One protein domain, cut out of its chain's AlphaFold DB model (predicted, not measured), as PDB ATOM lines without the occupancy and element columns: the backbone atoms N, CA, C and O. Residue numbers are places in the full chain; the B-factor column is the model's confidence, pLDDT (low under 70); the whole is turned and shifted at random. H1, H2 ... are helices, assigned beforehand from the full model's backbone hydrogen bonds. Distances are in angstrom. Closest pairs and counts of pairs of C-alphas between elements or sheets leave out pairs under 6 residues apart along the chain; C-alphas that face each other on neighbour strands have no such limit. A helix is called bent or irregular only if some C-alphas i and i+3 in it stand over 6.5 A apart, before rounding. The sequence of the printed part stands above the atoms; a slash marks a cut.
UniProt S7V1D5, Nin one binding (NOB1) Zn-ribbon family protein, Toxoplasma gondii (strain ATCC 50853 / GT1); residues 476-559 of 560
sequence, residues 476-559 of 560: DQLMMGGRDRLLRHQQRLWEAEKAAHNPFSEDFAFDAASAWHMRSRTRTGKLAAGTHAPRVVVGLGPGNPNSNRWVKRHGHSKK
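Overview. This is residues 476 to 559 of the 560 residues of the protein "Nin one binding (NOB1) Zn-ribbon family protein" of Toxoplasma gondii (strain ATCC 50853 / GT1) (UniProt S7V1D5). This is an elongated model with little regular structure: one long helix, H1, followed by a tiny helix, H2, beyond its far end, and a long unnamed stretch, residues 510 to 547, that folds back to a short helix, H3. The three helices are separate from one another. The printed part has 84 residues, of which 28 are in named helices, in the order H1, H2, H3, with no named strand; the class is all helix. It is only just loose, close to extended, with a radius of gyration of the C-alphas of 17.6 A and spans of 53 by 31 by 23 A.

Along the chain. H1, residues 483 to 500, begins at C-alpha 483 (-162.202, -122.730, -155.463) and is 25.6 A long. H2, residues 506 to 509, is irregular, but only just: C-alphas 506 and 509 are 6.9 A apart. H3, residues 548 to 553, is 8.6 A long and ends at C-alpha 553 (-149.438, -126.576, -133.924).

Arrangement. H1 is apart from H2 and from H3, and H2 is apart from H3. In H3 every O i to N i+4 pair is within hydrogen-bond range, in H1 13 of 14; H2 is too short for such a pair.

Size, cuts and confidence. The C-alphas farthest apart, of Phe 510 and Asn 546, are 53.2 A apart. The link from H1 to H2 is tight, that from H2 to H3 long, with 38 residues. The printed part has no cut. Confidence is low, under 70, at residues 506 to 516, 518 to 531 and 555 to 559.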
ATOM      1  N   ASP A 476    -162.374-134.246-157.880       87.12
ATOM      2  CA  ASP A 476    -163.628-133.549-158.175       87.12
ATOM      3  C   ASP A 476    -163.931-132.407-157.189       87.12
ATOM      4  O   ASP A 476    -164.578-131.428-157.555       87.12
ATOM      5  N   GLN A 477    -163.402-132.476-155.962       86.19
ATOM      6  CA  GLN A 477    -163.561-131.432-154.941       86.19
ATOM      7  C   GLN A 477    -162.718-130.170-155.193       86.19
ATOM      8  O   GLN A 477    -162.871-129.188-154.464       86.19
ATOM      9  N   LEU A 478    -161.849-130.186-156.209       80.25
ATOM     10  CA  LEU A 478    -161.166-128.993-156.722       80.25
ATOM     11  C   LEU A 478    -162.151-128.105-157.498       80.25
ATOM     12  O   LEU A 478    -162.232-126.905-157.260       80.25
ATOM     13  N   MET A 479    -162.981-128.730-158.337       76.31
ATOM     14  CA  MET A 479    -163.934-128.059-159.229       76.31
ATOM     15  C   MET A 479    -165.180-127.508-158.506       76.31
ATOM     16  O   MET A 479    -166.037-126.884-159.135       76.31
ATOM     17  N   MET A 480    -165.348-127.791-157.209       78.00
ATOM     18  CA  MET A 480    -166.548-127.438-156.445       78.00
ATOM     19  C   MET A 480    -166.400-126.121-155.677       78.00
ATOM     20  O   MET A 480    -165.345-125.813-155.130       78.00
ATOM     21  N   GLY A 481    -167.499-125.364-155.576       70.44
ATOM     22  CA  GLY A 481    -167.605-124.221-154.660       70.44
ATOM     23  C   GLY A 481    -166.643-123.068-154.957       70.44
ATOM     24  O   GLY A 481    -166.035-122.545-154.034       70.44
ATOM     25  N   GLY A 482    -166.446-122.708-156.229       74.88
ATOM     26  CA  GLY A 482    -165.704-121.496-156.614       74.88
ATOM     27  C   GLY A 482    -164.187-121.521-156.374       74.88
ATOM     28  O   GLY A 482    -163.516-120.549-156.706       74.88
ATOM     29  N   ARG A 483    -163.619-122.621-155.869       75.94
ATOM     30  CA  ARG A 483    -162.202-122.730-155.463       75.94
ATOM     31  C   ARG A 483    -161.216-122.395-156.573       75.94
ATOM     32  O   ARG A 483    -160.258-121.669-156.336       75.94
ATOM     33  N   ASP A 484    -161.492-122.826-157.801       76.62
ATOM     34  CA  ASP A 484    -160.688-122.440-158.963       76.62
ATOM     35  C   ASP A 484    -160.718-120.923-159.232       76.62
ATOM     36  O   ASP A 484    -159.792-120.406-159.849       76.62
ATOM     37  N   ARG A 485    -161.775-120.187-158.847       81.56
ATOM     38  CA  ARG A 485    -161.824-118.713-158.935       81.56
ATOM     39  C   ARG A 485    -160.934-118.100-157.847       81.56
ATOM     40  O   ARG A 485    -160.096-117.276-158.193       81.56
ATOM     41  N   LEU A 486    -161.050-118.564-156.596       80.38
ATOM     42  CA  LEU A 486    -160.237-118.108-155.455       80.38
ATOM     43  C   LEU A 486    -158.734-118.349-155.679       80.38
ATOM     44  O   LEU A 486    -157.943-117.415-155.625       80.38
ATOM     45  N   LEU A 487    -158.335-119.563-156.072       80.62
ATOM     46  CA  LEU A 487    -156.936-119.893-156.386       80.62
ATOM     47  C   LEU A 487    -156.374-119.026-157.527       80.62
ATOM     48  O   LEU A 487    -155.205-118.652-157.504       80.62
ATOM     49  N   ARG A 488    -157.203-118.654-158.516       83.44
ATOM     50  CA  ARG A 488    -156.834-117.698-159.581       83.44
ATOM     51  C   ARG A 488    -156.933-116.229-159.154       83.44
ATOM     52  O   ARG A 488    -156.444-115.371-159.885       83.44
ATOM     53  N   HIS A 489    -157.549-115.905-158.020       83.50
ATOM     54  CA  HIS A 489    -157.437-114.596-157.381       83.50
ATOM     55  C   HIS A 489    -156.098-114.512-156.638       83.50
ATOM     56  O   HIS A 489    -155.236-113.737-157.046       83.50
ATOM     57  N   GLN A 490    -155.857-115.417-155.687       83.75
ATOM     58  CA  GLN A 490    -154.607-115.524-154.929       83.75
ATOM     59  C   GLN A 490    -153.365-115.610-155.837       83.75
ATOM     60  O   GLN A 490    -152.372-114.927-155.598       83.75
ATOM     61  N   GLN A 491    -153.412-116.384-156.932       85.69
ATOM     62  CA  GLN A 491    -152.297-116.467-157.885       85.69
ATOM     63  C   GLN A 491    -152.021-115.123-158.584       85.69
ATOM     64  O   GLN A 491    -150.860-114.799-158.816       85.69
ATOM     65  N   ARG A 492    -153.056-114.321-158.886       86.38
ATOM     66  CA  ARG A 492    -152.891-112.972-159.459       86.38
ATOM     67  C   ARG A 492    -152.323-111.989-158.437       86.38
ATOM     68  O   ARG A 492    -151.453-111.208-158.811       86.38
ATOM     69  N   LEU A 493    -152.768-112.045-157.177       82.69
ATOM     70  CA  LEU A 493    -152.198-111.235-156.092       82.69
ATOM     71  C   LEU A 493    -150.707-111.550-155.906       82.69
ATOM     72  O   LEU A 493    -149.877-110.646-155.959       82.69
ATOM     73  N   TRP A 494    -150.352-112.835-155.805       84.50
ATOM     74  CA  TRP A 494    -148.960-113.271-155.679       84.50
ATOM     75  C   TRP A 494    -148.105-112.896-156.899       84.50
ATOM     76  O   TRP A 494    -146.968-112.458-156.738       84.50
ATOM     77  N   GLU A 495    -148.627-113.021-158.124       84.56
ATOM     78  CA  GLU A 495    -147.918-112.577-159.334       84.56
ATOM     79  C   GLU A 495    -147.716-111.054-159.371       84.56
ATOM     80  O   GLU A 495    -146.639-110.601-159.764       84.56
ATOM     81  N   ALA A 496    -148.698-110.269-158.914       82.12
ATOM     82  CA  ALA A 496    -148.600-108.816-158.823       82.12
ATOM     83  C   ALA A 496    -147.602-108.366-157.741       82.12
ATOM     84  O   ALA A 496    -146.714-107.561-158.031       82.12
ATOM     85  N   GLU A 497    -147.673-108.918-156.524       79.31
ATOM     86  CA  GLU A 497    -146.718-108.582-155.462       79.31
ATOM     87  C   GLU A 497    -145.298-109.034-155.827       79.31
ATOM     88  O   GLU A 497    -144.346-108.279-155.631       79.31
ATOM     89  N   LYS A 498    -145.138-110.209-156.448       80.06
ATOM     90  CA  LYS A 498    -143.845-110.681-156.962       80.06
ATOM     91  C   LYS A 498    -143.287-109.796-158.081       80.06
ATOM     92  O   LYS A 498    -142.069-109.648-158.176       80.06
ATOM     93  N   ALA A 499    -144.141-109.219-158.928       79.44
ATOM     94  CA  ALA A 499    -143.716-108.258-159.943       79.44
ATOM     95  C   ALA A 499    -143.238-106.943-159.302       79.44
ATOM     96  O   ALA A 499    -142.171-106.451-159.668       79.44
ATOM     97  N   ALA A 500    -143.962-106.429-158.300       76.25
ATOM     98  CA  ALA A 500    -143.547-105.265-157.510       76.25
ATOM     99  C   ALA A 500    -142.250-105.518-156.709       76.25
ATOM    100  O   ALA A 500    -141.422-104.621-156.559       76.25
ATOM    101  N   HIS A 501    -142.031-106.760-156.263       74.44
ATOM    102  CA  HIS A 501    -140.824-107.206-155.559       74.44
ATOM    103  C   HIS A 501    -139.644-107.585-156.464       74.44
ATOM    104  O   HIS A 501    -138.661-108.144-155.983       74.44
ATOM    105  N   ASN A 502    -139.691-107.293-157.767       77.19
ATOM    106  CA  ASN A 502    -138.585-107.587-158.673       77.19
ATOM    107  C   ASN A 502    -137.552-106.433-158.711       77.19
ATOM    108  O   ASN A 502    -137.806-105.428-159.388       77.19
ATOM    109  N   PRO A 503    -136.352-106.573-158.100       74.19
ATOM    110  CA  PRO A 503    -135.306-105.543-158.129       74.19
ATOM    111  C   PRO A 503    -134.619-105.403-159.503       74.19
ATOM    112  O   PRO A 503    -133.737-104.567-159.671       74.19
ATOM    113  N   PHE A 504    -135.004-106.223-160.489       77.50
ATOM    114  CA  PHE A 504    -134.533-106.169-161.877       77.50
ATOM    115  C   PHE A 504    -135.662-105.812-162.866       77.50
ATOM    116  O   PHE A 504    -135.598-106.176-164.041       77.50
ATOM    117  N   SER A 505    -136.717-105.141-162.396       74.94
ATOM    118  CA  SER A 505    -137.743-104.525-163.250       74.94
ATOM    119  C   SER A 505    -137.182-103.299-163.992       74.94
ATOM    120  O   SER A 505    -136.292-102.616-163.488       74.94
ATOM    121  N   GLU A 506    -137.679-103.005-165.199       68.44
ATOM    122  CA  GLU A 506    -137.188-101.856-165.987       68.44
ATOM    123  C   GLU A 506    -137.578-100.504-165.349       68.44
ATOM    124  O   GLU A 506    -136.837 -99.526-165.463       68.44
ATOM    125  N   ASP A 507    -138.685-100.471-164.597       65.00
ATOM    126  CA  ASP A 507    -139.212 -99.284-163.908       65.00
ATOM    127  C   ASP A 507    -138.490 -98.948-162.581       65.00
ATOM    128  O   ASP A 507    -138.588 -97.820-162.087       65.00
ATOM    129  N   PHE A 508    -137.695 -99.884-162.038       62.72
ATOM    130  CA  PHE A 508    -136.921 -99.747-160.787       62.72
ATOM    131  C   PHE A 508    -136.070 -98.468-160.720       62.72
ATOM    132  O   PHE A 508    -135.815 -97.925-159.648       62.72
ATOM    133  N   ALA A 509    -135.604 -97.972-161.868       60.00
ATOM    134  CA  ALA A 509    -134.714 -96.816-161.941       60.00
ATOM    135  C   ALA A 509    -135.402 -95.454-161.706       60.00
ATOM    136  O   ALA A 509    -134.696 -94.450-161.583       60.00
ATOM    137  N   PHE A 510    -136.741 -95.395-161.678       58.59
ATOM    138  CA  PHE A 510    -137.485 -94.129-161.660       58.59
ATOM    139  C   PHE A 510    -138.520 -93.983-160.544       58.59
ATOM    140  O   PHE A 510    -138.827 -92.841-160.191       58.59
ATOM    141  N   ASP A 511    -139.044 -95.073-159.978       55.72
ATOM    142  CA  ASP A 511    -140.084 -94.974-158.952       55.72
ATOM    143  C   ASP A 511    -139.529 -95.064-157.522       55.72
ATOM    144  O   ASP A 511    -139.043 -96.099-157.078       55.72
ATOM    145  N   ALA A 512    -139.669 -93.982-156.753       54.41
ATOM    146  CA  ALA A 512    -139.364 -93.976-155.320       54.41
ATOM    147  C   ALA A 512    -140.387 -94.771-154.479       54.41
ATOM    148  O   ALA A 512    -140.151 -94.998-153.292       54.41
ATOM    149  N   ALA A 513    -141.504 -95.194-155.078       54.31
ATOM    150  CA  ALA A 513    -142.466 -96.135-154.518       54.31
ATOM    151  C   ALA A 513    -142.210 -97.596-154.944       54.31
ATOM    152  O   ALA A 513    -143.033 -98.458-154.634       54.31
ATOM    153  N   SER A 514    -141.076 -97.915-155.595       57.22
ATOM    154  CA  SER A 514    -140.685 -99.304-155.875       57.22
ATOM    155  C   SER A 514    -140.389-100.051-154.564       57.22
ATOM    156  O   SER A 514    -139.253-100.099-154.087       57.22
ATOM    157  N   ALA A 515    -141.427-100.626-153.964       60.84
ATOM    158  CA  ALA A 515    -141.425-101.269-152.651       60.84
ATOM    159  C   ALA A 515    -140.721-102.643-152.631       60.84
ATOM    160  O   ALA A 515    -141.093-103.518-151.862       60.84
ATOM    161  N   TRP A 516    -139.672-102.847-153.435       66.56
ATOM    162  CA  TRP A 516    -138.988-104.141-153.586       66.56
ATOM    163  C   TRP A 516    -138.388-104.695-152.281       66.56
ATOM    164  O   TRP A 516    -138.109-105.888-152.181       66.56
ATOM    165  N   HIS A 517    -138.189-103.823-151.289       70.50
ATOM    166  CA  HIS A 517    -137.702-104.132-149.944       70.50
ATOM    167  C   HIS A 517    -138.798-104.012-148.857       70.50
ATOM    168  O   HIS A 517    -138.486-104.002-147.664       70.50
ATOM    169  N   MET A 518    -140.067-103.842-149.240       68.19
ATOM    170  CA  MET A 518    -141.223-103.659-148.357       68.19
ATOM    171  C   MET A 518    -142.373-104.554-148.820       68.19
ATOM    172  O   MET A 518    -143.199-104.149-149.637       68.19
ATOM    173  N   ARG A 519    -142.451-105.746-148.219       65.56
ATOM    174  CA  ARG A 519    -143.607-106.634-148.369       65.56
ATOM    175  C   ARG A 519    -144.883-105.896-147.980       65.56
ATOM    176  O   ARG A 519    -144.921-105.239-146.934       65.56
ATOM    177  N   SER A 520    -145.916-106.024-148.800       66.12
ATOM    178  CA  SER A 520    -147.242-105.507-148.485       66.12
ATOM    179  C   SER A 520    -147.759-106.227-147.247       66.12
ATOM    180  O   SER A 520    -147.681-107.453-147.160       66.12
ATOM    181  N   ARG A 521    -148.277-105.474-146.271       64.50
ATOM    182  CA  ARG A 521    -148.928-106.049-145.087       64.50
ATOM    183  C   ARG A 521    -150.409-105.688-145.084       64.50
ATOM    184  O   ARG A 521    -150.751-104.512-145.218       64.50
ATOM    185  N   THR A 522    -151.274-106.688-144.946       65.00
ATOM    186  CA  THR A 522    -152.728-106.516-144.830       65.00
ATOM    187  C   THR A 522    -153.079-105.863-143.488       65.00
ATOM    188  O   THR A 522    -152.224-105.667-142.620       65.00
ATOM    189  N   ARG A 523    -154.341-105.454-143.293       53.50
ATOM    190  CA  ARG A 523    -154.747-104.649-142.118       53.50
ATOM    191  C   ARG A 523    -154.593-105.393-140.777       53.50
ATOM    192  O   ARG A 523    -154.536-104.747-139.734       53.50
ATOM    193  N   THR A 524    -154.518-106.721-140.810       58.62
ATOM    194  CA  THR A 524    -154.215-107.624-139.681       58.62
ATOM    195  C   THR A 524    -152.718-107.689-139.357       58.62
ATOM    196  O   THR A 524    -152.343-108.190-138.302       58.62
ATOM    197  N   GLY A 525    -151.858-107.148-140.227       52.94
ATOM    198  CA  GLY A 525    -150.403-107.157-140.089       52.94
ATOM    199  C   GLY A 525    -149.707-108.310-140.813       52.94
ATOM    200  O   GLY A 525    -148.497-108.448-140.657       52.94
ATOM    201  N   LYS A 526    -150.406-109.117-141.612       53.16
ATOM    202  CA  LYS A 526    -149.847-110.313-142.272       53.16
ATOM    203  C   LYS A 526    -149.434-110.014-143.718       53.16
ATOM    204  O   LYS A 526    -149.747-108.938-144.215       53.16
ATOM    205  N   LEU A 527    -148.640-110.872-144.359       60.19
ATOM    206  CA  LEU A 527    -148.119-110.610-145.711       60.19
ATOM    207  C   LEU A 527    -149.238-110.743-146.758       60.19
ATOM    208  O   LEU A 527    -149.918-111.760-146.776       60.19
ATOM    209  N   ALA A 528    -149.407-109.756-147.645       59.97
ATOM    210  CA  ALA A 528    -150.498-109.757-148.638       59.97
ATOM    211  C   ALA A 528    -150.344-110.825-149.739       59.97
ATOM    212  O   ALA A 528    -151.309-111.172-150.420       59.97
ATOM    213  N   ALA A 529    -149.143-111.379-149.887       63.16
ATOM    214  CA  ALA A 529    -148.909-112.677-150.485       63.16
ATOM    215  C   ALA A 529    -147.723-113.362-149.788       63.16
ATOM    216  O   ALA A 529    -146.671-112.753-149.560       63.16
ATOM    217  N   GLY A 530    -147.879-114.652-149.480       64.25
ATOM    218  CA  GLY A 530    -146.833-115.464-148.854       64.25
ATOM    219  C   GLY A 530    -145.563-115.590-149.708       64.25
ATOM    220  O   GLY A 530    -145.526-115.301-150.911       64.25
ATOM    221  N   THR A 531    -144.485-116.086-149.096       65.50
ATOM    222  CA  THR A 531    -143.178-116.297-149.763       65.50
ATOM    223  C   THR A 531    -143.242-117.254-150.963       65.50
ATOM    224  O   THR A 531    -142.331-117.295-151.798       65.50
ATOM    225  N   HIS A 532    -144.314-118.035-151.073       72.12
ATOM    226  CA  HIS A 532    -144.537-119.049-152.091       72.12
ATOM    227  C   HIS A 532    -145.855-118.814-152.832       72.12
ATOM    228  O   HIS A 532    -146.820-118.315-152.266       72.12
ATOM    229  N   ALA A 533    -145.903-119.225-154.103       75.62
ATOM    230  CA  ALA A 533    -147.149-119.225-154.870       75.62
ATOM    231  C   ALA A 533    -148.219-120.059-154.144       75.62
ATOM    232  O   ALA A 533    -147.860-121.122-153.615       75.62
ATOM    233  N   PRO A 534    -149.500-119.642-154.153       79.00
ATOM    234  CA  PRO A 534    -150.577-120.353-153.472       79.00
ATOM    235  C   PRO A 534    -150.649-121.815-153.921       79.00
ATOM    236  O   PRO A 534    -150.604-122.142-155.111       79.00
ATOM    237  N   ARG A 535    -150.729-122.727-152.948       79.31
ATOM    238  CA  ARG A 535    -150.700-124.178-153.172       79.31
ATOM    239  C   ARG A 535    -151.987-124.816-152.689       79.31
ATOM    240  O   ARG A 535    -152.410-124.621-151.559       79.31
ATOM    241  N   VAL A 536    -152.556-125.669-153.533       83.62
ATOM    242  CA  VAL A 536    -153.710-126.496-153.176       83.62
ATOM    243  C   VAL A 536    -153.310-127.503-152.095       83.62
ATOM    244  O   VAL A 536    -152.610-128.482-152.366       83.62
ATOM    245  N   VAL A 537    -153.773-127.267-150.871       84.94
ATOM    246  CA  VAL A 537    -153.551-128.154-149.726       84.94
ATOM    247  C   VAL A 537    -154.536-129.327-149.782       84.94
ATOM    248  O   VAL A 537    -155.751-129.139-149.813       84.94
ATOM    249  N   VAL A 538    -154.017-130.559-149.799       86.94
ATOM    250  CA  VAL A 538    -154.831-131.786-149.838       86.94
ATOM    251  C   VAL A 538    -154.883-132.431-148.452       86.94
ATOM    252  O   VAL A 538    -153.859-132.628-147.799       86.94
ATOM    253  N   GLY A 539    -156.084-132.798-148.009       86.69
ATOM    254  CA  GLY A 539    -156.346-133.334-146.677       86.69
ATOM    255  C   GLY A 539    -156.071-132.311-145.576       86.69
ATOM    256  O   GLY A 539    -156.473-131.161-145.680       86.69
ATOM    257  N   LEU A 540    -155.389-132.753-144.518       84.94
ATOM    258  CA  LEU A 540    -154.974-131.936-143.370       84.94
ATOM    259  C   LEU A 540    -153.580-131.295-143.554       84.94
ATOM    260  O   LEU A 540    -152.910-130.982-142.573       84.94
ATOM    261  N   GLY A 541    -153.125-131.147-144.801       82.81
ATOM    262  CA  GLY A 541    -151.843-130.525-145.127       82.81
ATOM    263  C   GLY A 541    -150.603-131.391-144.857       82.81
ATOM    264  O   GLY A 541    -150.700-132.622-144.792       82.81
ATOM    265  N   PRO A 542    -149.409-130.768-144.806       79.62
ATOM    266  CA  PRO A 542    -148.144-131.472-144.629       79.62
ATOM    267  C   PRO A 542    -147.983-132.075-143.222       79.62
ATOM    268  O   PRO A 542    -148.666-131.726-142.262       79.62
ATOM    269  N   GLY A 543    -147.039-133.010-143.100       83.62
ATOM    270  CA  GLY A 543    -146.723-133.682-141.840       83.62
ATOM    271  C   GLY A 543    -147.580-134.920-141.546       83.62
ATOM    272  O   GLY A 543    -148.069-135.610-142.439       83.62
ATOM    273  N   ASN A 544    -147.689-135.264-140.261       88.50
ATOM    274  CA  ASN A 544    -148.400-136.447-139.768       88.50
ATOM    275  C   ASN A 544    -149.422-136.015-138.701       88.50
ATOM    276  O   ASN A 544    -148.996-135.701-137.585       88.50
ATOM    277  N   PRO A 545    -150.741-136.086-138.971       88.06
ATOM    278  CA  PRO A 545    -151.773-135.665-138.017       88.06
ATOM    279  C   PRO A 545    -151.806-136.426-136.683       88.06
ATOM    280  O   PRO A 545    -152.388-135.956-135.712       88.06
ATOM    281  N   ASN A 546    -151.145-137.586-136.600       87.88
ATOM    282  CA  ASN A 546    -150.968-138.355-135.364       87.88
ATOM    283  C   ASN A 546    -149.591-138.107-134.703       87.88
ATOM    284  O   ASN A 546    -149.044-139.009-134.060       87.88
ATOM    285  N   SER A 547    -148.962-136.950-134.936       89.50
ATOM    286  CA  SER A 547    -147.685-136.554-134.324       89.50
ATOM    287  C   SER A 547    -147.866-135.425-133.314       89.50
ATOM    288  O   SER A 547    -148.741-134.578-133.467       89.50
ATOM    289  N   ASN A 548    -147.013-135.388-132.287       86.81
ATOM    290  CA  ASN A 548    -147.138-134.387-131.230       86.81
ATOM    291  C   ASN A 548    -146.801-132.957-131.709       86.81
ATOM    292  O   ASN A 548    -147.389-132.033-131.162       86.81
ATOM    293  N   ARG A 549    -145.925-132.763-132.718       86.75
ATOM    294  CA  ARG A 549    -145.654-131.439-133.342       86.75
ATOM    295  C   ARG A 549    -146.930-130.933-134.038       86.75
ATOM    296  O   ARG A 549    -147.480-129.923-133.623       86.75
ATOM    297  N   TRP A 550    -147.523-131.733-134.932       86.19
ATOM    298  CA  TRP A 550    -148.785-131.394-135.621       86.19
ATOM    299  C   TRP A 550    -149.970-131.152-134.662       86.19
ATOM    300  O   TRP A 550    -150.735-130.210-134.839       86.19
ATOM    301  N   VAL A 551    -150.121-131.978-133.614       83.75
ATOM    302  CA  VAL A 551    -151.210-131.845-132.620       83.75
ATOM    303  C   VAL A 551    -151.005-130.667-131.654       83.75
ATOM    304  O   VAL A 551    -151.988-130.196-131.082       83.75
ATOM    305  N   LYS A 552    -149.769-130.174-131.470       82.94
ATOM    306  CA  LYS A 552    -149.508-128.881-130.816       82.94
ATOM    307  C   LYS A 552    -149.926-127.736-131.744       82.94
ATOM    308  O   LYS A 552    -150.866-127.028-131.386       82.94
ATOM    309  N   ARG A 553    -149.290-127.651-132.924       80.38
ATOM    310  CA  ARG A 553    -149.438-126.576-133.924       80.38
ATOM    311  C   ARG A 553    -150.913-126.297-134.231       80.38
ATOM    312  O   ARG A 553    -151.462-125.255-133.904       80.38
ATOM    313  N   HIS A 554    -151.649-127.322-134.666       75.19
ATOM    314  CA  HIS A 554    -153.089-127.210-134.962       75.19
ATOM    315  C   HIS A 554    -153.994-127.561-133.758       75.19
ATOM    316  O   HIS A 554    -155.151-127.977-133.902       75.19
ATOM    317  N   GLY A 555    -153.461-127.446-132.539       64.44
ATOM    318  CA  GLY A 555    -154.166-127.709-131.284       64.44
ATOM    319  C   GLY A 555    -154.781-126.466-130.636       64.44
ATOM    320  O   GLY A 555    -155.731-126.599-129.858       64.44
ATOM    321  N   HIS A 556    -154.265-125.270-130.940       53.12
ATOM    322  CA  HIS A 556    -154.571-124.040-130.199       53.12
ATOM    323  C   HIS A 556    -156.013-123.531-130.363       53.12
ATOM    324  O   HIS A 556    -156.615-123.113-129.371       53.12
ATOM    325  N   SER A 557    -156.635-123.778-131.521       47.41
ATOM    326  CA  SER A 557    -158.081-123.632-131.796       47.41
ATOM    327  C   SER A 557    -159.024-124.204-130.704       47.41
ATOM    328  O   SER A 557    -160.172-123.782-130.570       47.41
ATOM    329  N   LYS A 558    -158.561-125.144-129.859       38.62
ATOM    330  CA  LYS A 558    -159.354-125.771-128.776       38.62
ATOM    331  C   LYS A 558    -159.213-125.116-127.390       38.62
ATOM    332  O   LYS A 558    -159.641-125.721-126.406       38.62
ATOM    333  N   LYS A 559    -158.639-123.911-127.282       33.50
ATOM    334  CA  LYS A 559    -158.563-123.124-126.032       33.50
ATOM    335  C   LYS A 559    -159.278-121.766-126.147       33.50
ATOM    336  O   LYS A 559    -158.638-120.717-126.138       33.50
TER     337      LYS A 559